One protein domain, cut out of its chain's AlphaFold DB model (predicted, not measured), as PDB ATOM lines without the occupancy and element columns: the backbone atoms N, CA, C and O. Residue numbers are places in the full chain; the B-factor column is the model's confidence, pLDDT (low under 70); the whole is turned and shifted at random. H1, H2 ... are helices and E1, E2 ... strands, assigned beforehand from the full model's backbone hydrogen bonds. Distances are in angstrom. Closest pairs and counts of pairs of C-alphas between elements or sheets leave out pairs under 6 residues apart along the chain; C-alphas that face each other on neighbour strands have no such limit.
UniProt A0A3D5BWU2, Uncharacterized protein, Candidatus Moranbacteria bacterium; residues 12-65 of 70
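This is residues 12 to 65 of the 70 residues of an uncharacterized protein of Candidatus Moranbacteria bacterium (UniProt A0A3D5BWU2). This is a small, loosely formed bundle of three helices, with a two-strand hairpin at one end. H2 and H3 open from each other as a V, near whose corner the hairpin E1 and E2 lies, and H1 packs on both H2 and H3; residues 22 to 27, of which 27 belongs to H2, stick out at the other end. The printed part has 54 residues, with three named helices and two named strands in the order H1, H2, E1, E2, H3; the sheet, order E1 - E2, is antiparallel, and the class is mostly helix. The whole is compact, with a radius of gyration of the C-alphas of 11.0 A and spans of 28 by 20 by 16 A.

Start with H1, residues 12 to 21, and go on to H2, residues 27 to 40: they form a helical hairpin and touch, with the closest C-alphas, those of Asp 15 and Ala 32, 4.7 A apart. They run opposite ways at a steep tilt of 40 degrees. Next look at E1, residues 41 to 45, and E2, residues 48 to 51, an antiparallel hairpin with 170 degrees between directions; N 42 and O 50 are within hydrogen-bond range at 2.8 A, and N 48 and O 45 at 2.9 A. Then comes H3, residues 54 to 65, which touches H1 at a shallow tilt of 7 degrees, the same way; the closest C-alphas are those of Ile 16 and Tyr 60, 6.2 A apart. H2 and H3 only just touch, with 3 pairs of C-alphas within 8 A, and touch only at their ends: H2 touches H3 with residue 40 alone, H3 touches H2 with residues 54 to 57 alone, and the closest C-alphas, those of Met 40 and Trp 57, are 6.0 A apart. These two run opposite ways at a steep tilt of 44 degrees. H1, H2 and H3 form an up and down bundle, each running against the one before it in the chain. H1 is apart from E1 and from E2, and E1 is apart from H3. In H1, H2 and H3 every O i to N i+4 pair is within hydrogen-bond range.

Find C-alpha 12 at (-5.844, -5.343, -33.063), where H1 begins; it runs 14.1 A to C-alpha 21. H2 runs 19.8 A from C-alpha 27 to C-alpha 40 at (-0.491, -3.116, -27.439). E1 follows at C-alpha 41 and runs 10.1 A, and E2 runs 8.8 A from C-alpha 48 to C-alpha 51. H3 runs 16.3 A from C-alpha 54 and ends at C-alpha 65, at (-13.646, -8.212, -17.590).

The two C-alphas farthest apart are those of Lys 23 and Thr 45, at 28.3 A. The printed part has no cut, and its four links, H1 to H2, H2 to E1, E1 to E2 and E2 to H3, are tight. The mean pLDDT of the printed part is 82.5; look at residues 42 to 49 for the low values, under 70.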
ATOM      1  N   ALA A  12      -5.957  -5.001 -34.480       89.06
ATOM      2  CA  ALA A  12      -5.844  -5.343 -33.063       89.06
ATOM      3  C   ALA A  12      -7.215  -5.586 -32.411       89.06
ATOM      4  O   ALA A  12      -7.389  -6.554 -31.680       89.06
ATOM      5  N   ILE A  13      -8.225  -4.761 -32.708       89.94
ATOM      6  CA  ILE A  13      -9.589  -4.947 -32.187       89.94
ATOM      7  C   ILE A  13     -10.225  -6.237 -32.718       89.94
ATOM      8  O   ILE A  13     -10.903  -6.934 -31.958       89.94
ATOM      9  N   LYS A  14     -10.029  -6.576 -33.998       91.19
ATOM     10  CA  LYS A  14     -10.520  -7.851 -34.548       91.19
ATOM     11  C   LYS A  14      -9.859  -9.027 -33.842       91.19
ATOM     12  O   LYS A  14     -10.572  -9.901 -33.372       91.19
ATOM     13  N   ASP A  15      -8.537  -8.998 -33.689       91.00
ATOM     14  CA  ASP A  15      -7.788 -10.059 -33.016       91.00
ATOM     15  C   ASP A  15      -8.179 -10.197 -31.535       91.00
ATOM     16  O   ASP A  15      -8.359 -11.315 -31.057       91.00
ATOM     17  N   ILE A  16      -8.421  -9.085 -30.824       89.75
ATOM     18  CA  ILE A  16      -8.978  -9.100 -29.460       89.75
ATOM     19  C   ILE A  16     -10.341  -9.805 -29.445       89.75
ATOM     20  O   ILE A  16     -10.585 -10.661 -28.594       89.75
ATOM     21  N   ASN A  17     -11.236  -9.478 -30.381       90.31
ATOM     22  CA  ASN A  17     -12.547 -10.123 -30.466       90.31
ATOM     23  C   ASN A  17     -12.426 -11.618 -30.767       90.31
ATOM     24  O   ASN A  17     -13.003 -12.421 -30.036       90.31
ATOM     25  N   THR A  18     -11.621 -11.990 -31.763       88.94
ATOM     26  CA  THR A  18     -11.325 -13.383 -32.116       88.94
ATOM     27  C   THR A  18     -10.783 -14.149 -30.909       88.94
ATOM     28  O   THR A  18     -11.280 -15.225 -30.579       88.94
ATOM     29  N   PHE A  19      -9.837 -13.566 -30.167       88.69
ATOM     30  CA  PHE A  19      -9.261 -14.175 -28.968       88.69
ATOM     31  C   PHE A  19     -10.310 -14.490 -27.887       88.69
ATOM     32  O   PHE A  19     -10.243 -15.543 -27.243       88.69
ATOM     33  N   PHE A  20     -11.284 -13.598 -27.687       86.31
ATOM     34  CA  PHE A  20     -12.361 -13.770 -26.705       86.31
ATOM     35  C   PHE A  20     -13.581 -14.551 -27.221       86.31
ATOM     36  O   PHE A  20     -14.421 -14.970 -26.417       86.31
ATOM     37  N   GLU A  21     -13.716 -14.729 -28.533       88.00
ATOM     38  CA  GLU A  21     -14.782 -15.510 -29.162       88.00
ATOM     39  C   GLU A  21     -14.414 -16.993 -29.254       88.00
ATOM     40  O   GLU A  21     -15.210 -17.855 -28.869       88.00
ATOM     41  N   ILE A  22     -13.184 -17.294 -29.684       85.06
ATOM     42  CA  ILE A  22     -12.689 -18.665 -29.775       85.06
ATOM     43  C   ILE A  22     -12.507 -19.212 -28.356       85.06
ATOM     44  O   ILE A  22     -11.661 -18.752 -27.589       85.06
ATOM     45  N   LYS A  23     -13.291 -20.226 -27.975       78.81
ATOM     46  CA  LYS A  23     -13.172 -20.868 -26.654       78.81
ATOM     47  C   LYS A  23     -11.958 -21.789 -26.570       78.81
ATOM     48  O   LYS A  23     -11.242 -21.767 -25.570       78.81
ATOM     49  N   GLU A  24     -11.710 -22.555 -27.623       88.69
ATOM     50  CA  GLU A  24     -10.637 -23.545 -27.674       88.69
ATOM     51  C   GLU A  24      -9.278 -22.903 -27.964       88.69
ATOM     52  O   GLU A  24      -9.168 -21.917 -28.688       88.69
ATOM     53  N   ILE A  25      -8.219 -23.448 -27.371       82.69
ATOM     54  CA  ILE A  25      -6.861 -23.007 -27.681       82.69
ATOM     55  C   ILE A  25      -6.461 -23.638 -29.016       82.69
ATOM     56  O   ILE A  25      -6.149 -24.824 -29.078       82.69
ATOM     57  N   ASN A  26      -6.490 -22.838 -30.078       87.81
ATOM     58  CA  ASN A  26      -6.026 -23.208 -31.410       87.81
ATOM     59  C   ASN A  26      -4.939 -22.230 -31.892       87.81
ATOM     60  O   ASN A  26      -4.645 -21.226 -31.237       87.81
ATOM     61  N   MET A  27      -4.326 -22.550 -33.033       88.56
ATOM     62  CA  MET A  27      -3.255 -21.739 -33.618       88.56
ATOM     63  C   MET A  27      -3.726 -20.310 -33.911       88.56
ATOM     64  O   MET A  27      -3.066 -19.363 -33.503       88.56
ATOM     65  N   GLU A  28      -4.922 -20.153 -34.481       86.19
ATOM     66  CA  GLU A  28      -5.517 -18.849 -34.798       86.19
ATOM     67  C   GLU A  28      -5.667 -17.948 -33.561       86.19
ATOM     68  O   GLU A  28      -5.323 -16.768 -33.593       86.19
ATOM     69  N   LYS A  29      -6.111 -18.516 -32.434       85.88
ATOM     70  CA  LYS A  29      -6.253 -17.812 -31.157       85.88
ATOM     71  C   LYS A  29      -4.903 -17.388 -30.582       85.88
ATOM     72  O   LYS A  29      -4.808 -16.299 -30.019       85.88
ATOM     73  N   MET A  30      -3.876 -18.232 -30.693       88.00
ATOM     74  CA  MET A  30      -2.527 -17.877 -30.244       88.00
ATOM     75  C   MET A  30      -1.903 -16.795 -31.128       88.00
ATOM     76  O   MET A  30      -1.308 -15.861 -30.603       88.00
ATOM     77  N   GLU A  31      -2.080 -16.879 -32.446       89.50
ATOM     78  CA  GLU A  31      -1.572 -15.868 -33.375       89.50
ATOM     79  C   GLU A  31      -2.284 -14.519 -33.196       89.50
ATOM     80  O   GLU A  31      -1.631 -13.477 -33.203       89.50
ATOM     81  N   ALA A  32      -3.605 -14.515 -32.982       87.81
ATOM     82  CA  ALA A  32      -4.355 -13.302 -32.657       87.81
ATOM     83  C   ALA A  32      -3.869 -12.670 -31.341       87.81
ATOM     84  O   ALA A  32      -3.694 -11.454 -31.270       87.81
ATOM     85  N   LEU A  33      -3.599 -13.496 -30.320       87.31
ATOM     86  CA  LEU A  33      -3.028 -13.052 -29.047       87.31
ATOM     87  C   LEU A  33      -1.649 -12.407 -29.227       87.31
ATOM     88  O   LEU A  33      -1.407 -11.339 -28.671       87.31
ATOM     89  N   ASP A  34      -0.764 -13.040 -29.992       87.50
ATOM     90  CA  ASP A  34       0.595 -12.547 -30.217       87.50
ATOM     91  C   ASP A  34       0.587 -11.195 -30.945       87.50
ATOM     92  O   ASP A  34       1.132 -10.212 -30.440       87.50
ATOM     93  N   ARG A  35      -0.154 -11.097 -32.059       86.94
ATOM     94  CA  ARG A  35      -0.273  -9.855 -32.841       86.94
ATOM     95  C   ARG A  35      -0.878  -8.704 -32.039       86.94
ATOM     96  O   ARG A  35      -0.365  -7.584 -32.076       86.94
ATOM     97  N   MET A  36      -1.951  -8.962 -31.283       88.88
ATOM     98  CA  MET A  36      -2.576  -7.904 -30.488       88.88
ATOM     99  C   MET A  36      -1.663  -7.446 -29.343       88.88
ATOM    100  O   MET A  36      -1.621  -6.252 -29.041       88.88
ATOM    101  N   LEU A  37      -0.916  -8.360 -28.710       85.81
ATOM    102  CA  LEU A  37       0.028  -8.019 -27.644       85.81
ATOM    103  C   LEU A  37       1.228  -7.236 -28.178       85.81
ATOM    104  O   LEU A  37       1.632  -6.276 -27.524       85.81
ATOM    105  N   ASP A  38       1.755  -7.586 -29.350       85.81
ATOM    106  CA  ASP A  38       2.827  -6.831 -30.012       85.81
ATOM    107  C   ASP A  38       2.387  -5.389 -30.324       85.81
ATOM    108  O   ASP A  38       3.080  -4.425 -30.008       85.81
ATOM    109  N   HIS A  39       1.158  -5.207 -30.814       86.12
ATOM    110  CA  HIS A  39       0.604  -3.869 -31.034       86.12
ATOM    111  C   HIS A  39       0.378  -3.088 -29.736       86.12
ATOM    112  O   HIS A  39       0.639  -1.883 -29.661       86.12
ATOM    113  N   MET A  40      -0.146  -3.754 -28.706       85.19
ATOM    114  CA  MET A  40      -0.491  -3.116 -27.439       85.19
ATOM    115  C   MET A  40       0.713  -2.885 -26.531       85.19
ATOM    116  O   MET A  40       0.616  -2.041 -25.641       85.19
ATOM    117  N   THR A  41       1.841  -3.572 -26.731       83.31
ATOM    118  CA  THR A  41       2.995  -3.521 -25.824       83.31
ATOM    119  C   THR A  41       4.304  -3.231 -26.563       83.31
ATOM    120  O   THR A  41       4.634  -3.846 -27.561       83.31
ATOM    121  N   LYS A  42       5.102  -2.288 -26.057       68.94
ATOM    122  CA  LYS A  42       6.436  -1.932 -26.575       68.94
ATOM    123  C   LYS A  42       7.527  -2.788 -25.921       68.94
ATOM    124  O   LYS A  42       8.486  -2.272 -25.350       68.94
ATOM    125  N   GLY A  43       7.350  -4.106 -25.980       61.31
ATOM    126  CA  GLY A  43       8.217  -5.082 -25.323       61.31
ATOM    127  C   GLY A  43       7.762  -5.434 -23.904       61.31
ATOM    128  O   GLY A  43       7.295  -4.593 -23.135       61.31
ATOM    129  N   SER A  44       7.907  -6.714 -23.560       52.69
ATOM    130  CA  SER A  44       7.604  -7.245 -22.231       52.69
ATOM    131  C   SER A  44       8.896  -7.360 -21.431       52.69
ATOM    132  O   SER A  44       9.684  -8.278 -21.640       52.69
ATOM    133  N   THR A  45       9.145  -6.422 -20.517       48.66
ATOM    134  CA  THR A  45      10.157  -6.626 -19.472       48.66
ATOM    135  C   THR A  45       9.454  -7.287 -18.291       48.66
ATOM    136  O   THR A  45       8.390  -6.820 -17.892       48.66
ATOM    137  N   LEU A  46      10.005  -8.395 -17.778       47.88
ATOM    138  CA  LEU A  46       9.486  -9.180 -16.645       47.88
ATOM    139  C   LEU A  46       8.809  -8.290 -15.581       47.88
ATOM    140  O   LEU A  46       9.483  -7.636 -14.793       47.88
ATOM    141  N   GLY A  47       7.473  -8.265 -15.584       56.31
ATOM    142  CA  GLY A  47       6.656  -7.574 -14.583       56.31
ATOM    143  C   GLY A  47       5.955  -6.287 -15.035       56.31
ATOM    144  O   GLY A  47       4.941  -5.960 -14.430       56.31
ATOM    145  N   HIS A  48       6.394  -5.600 -16.097       56.09
ATOM    146  CA  HIS A  48       5.731  -4.388 -16.603       56.09
ATOM    147  C   HIS A  48       5.553  -4.432 -18.127       56.09
ATOM    148  O   HIS A  48       6.515  -4.375 -18.894       56.09
ATOM    149  N   HIS A  49       4.296  -4.493 -18.573       63.47
ATOM    150  CA  HIS A  49       3.953  -4.250 -19.971       63.47
ATOM    151  C   HIS A  49       4.017  -2.740 -20.227       63.47
ATOM    152  O   HIS A  49       3.195  -1.987 -19.707       63.47
ATOM    153  N   ASN A  50       4.985  -2.287 -21.024       72.19
ATOM    154  CA  ASN A  50       4.988  -0.908 -21.506       72.19
ATOM    155  C   ASN A  50       3.896  -0.774 -22.567       72.19
ATOM    156  O   ASN A  50       4.077  -1.231 -23.693       72.19
ATOM    157  N   ILE A  51       2.753  -0.190 -22.209       79.75
ATOM    158  CA  ILE A  51       1.614  -0.065 -23.123       79.75
ATOM    159  C   ILE A  51       1.988   0.885 -24.269       79.75
ATOM    160  O   ILE A  51       2.286   2.061 -24.068       79.75
ATOM    161  N   SER A  52       1.988   0.351 -25.487       80.38
ATOM    162  CA  SER A  52       2.221   1.078 -26.735       80.38
ATOM    163  C   SER A  52       0.961   1.798 -27.212       80.38
ATOM    164  O   SER A  52       1.035   2.931 -27.688       80.38
ATOM    165  N   CYS A  53      -0.191   1.138 -27.052       85.62
ATOM    166  CA  CYS A  53      -1.491   1.606 -27.512       85.62
ATOM    167  C   CYS A  53      -2.523   1.500 -26.380       85.62
ATOM    168  O   CYS A  53      -3.119   0.444 -26.162       85.62
ATOM    169  N   GLN A  54      -2.731   2.608 -25.661       84.69
ATOM    170  CA  GLN A  54      -3.693   2.679 -24.556       84.69
ATOM    171  C   GLN A  54      -5.137   2.338 -24.981       84.69
ATOM    172  O   GLN A  54      -5.756   1.530 -24.295       84.69
ATOM    173  N   PRO A  55      -5.672   2.834 -26.120       87.94
ATOM    174  CA  PRO A  55      -7.045   2.520 -26.529       87.94
ATOM    175  C   PRO A  55      -7.300   1.022 -26.746       87.94
ATOM    176  O   PRO A  55      -8.306   0.489 -26.280       87.94
ATOM    177  N   CYS A  56      -6.382   0.322 -27.421       89.00
ATOM    178  CA  CYS A  56      -6.493  -1.125 -27.626       89.00
ATOM    179  C   CYS A  56      -6.367  -1.888 -26.299       89.00
ATOM    180  O   CYS A  56      -7.090  -2.857 -26.077       89.00
ATOM    181  N   TRP A  57      -5.496  -1.422 -25.399       88.44
ATOM    182  CA  TRP A  57      -5.316  -2.017 -24.077       88.44
ATOM    183  C   TRP A  57      -6.557  -1.883 -23.187       88.44
ATOM    184  O   TRP A  57      -6.953  -2.843 -22.519       88.44
ATOM    185  N   ASP A  58      -7.198  -0.714 -23.198       89.75
ATOM    186  CA  ASP A  58      -8.438  -0.468 -22.462       89.75
ATOM    187  C   ASP A  58      -9.561  -1.368 -22.991       89.75
ATOM    188  O   ASP A  58     -10.259  -2.015 -22.205       89.75
ATOM    189  N   TYR A  59      -9.670  -1.502 -24.317       90.81
ATOM    190  CA  TYR A  59     -10.630  -2.402 -24.954       90.81
ATOM    191  C   TYR A  59     -10.381  -3.875 -24.593       90.81
ATOM    192  O   TYR A  59     -11.303  -4.578 -24.176       90.81
ATOM    193  N   TYR A  60      -9.131  -4.342 -24.677       89.50
ATOM    194  CA  TYR A  60      -8.743  -5.688 -24.246       89.50
ATOM    195  C   TYR A  60      -9.096  -5.938 -22.772       89.50
ATOM    196  O   TYR A  60      -9.660  -6.980 -22.431       89.50
ATOM    197  N   THR A  61      -8.818  -4.972 -21.895       88.62
ATOM    198  CA  THR A  61      -9.126  -5.067 -20.462       88.62
ATOM    199  C   THR A  61     -10.634  -5.125 -20.211       88.62
ATOM    200  O   THR A  61     -11.087  -5.918 -19.383       88.62
ATOM    201  N   GLU A  62     -11.425  -4.328 -20.931       91.00
ATOM    202  CA  GLU A  62     -12.887  -4.358 -20.855       91.00
ATOM    203  C   GLU A  62     -13.442  -5.715 -21.307       91.00
ATOM    204  O   GLU A  62     -14.256  -6.321 -20.606       91.00
ATOM    205  N   MET A  63     -12.964  -6.229 -22.440       89.12
ATOM    206  CA  MET A  63     -13.359  -7.539 -22.963       89.12
ATOM    207  C   MET A  63     -12.983  -8.667 -22.001       89.12
ATOM    208  O   MET A  63     -13.806  -9.541 -21.719       89.12
ATOM    209  N   LYS A  64     -11.784  -8.600 -21.408       87.25
ATOM    210  CA  LYS A  64     -11.338  -9.537 -20.373       87.25
ATOM    211  C   LYS A  64     -12.257  -9.516 -19.158       87.25
ATOM    212  O   LYS A  64     -12.625 -10.580 -18.672       87.25
ATOM    213  N   ARG A  65     -12.664  -8.333 -18.682       87.69
ATOM    214  CA  ARG A  65     -13.646  -8.212 -17.590       87.69
ATOM    215  C   ARG A  65     -14.981  -8.847 -17.984       87.69
ATOM    216  O   ARG A  65     -15.482  -9.687 -17.252       87.69
TER     217      ARG A  65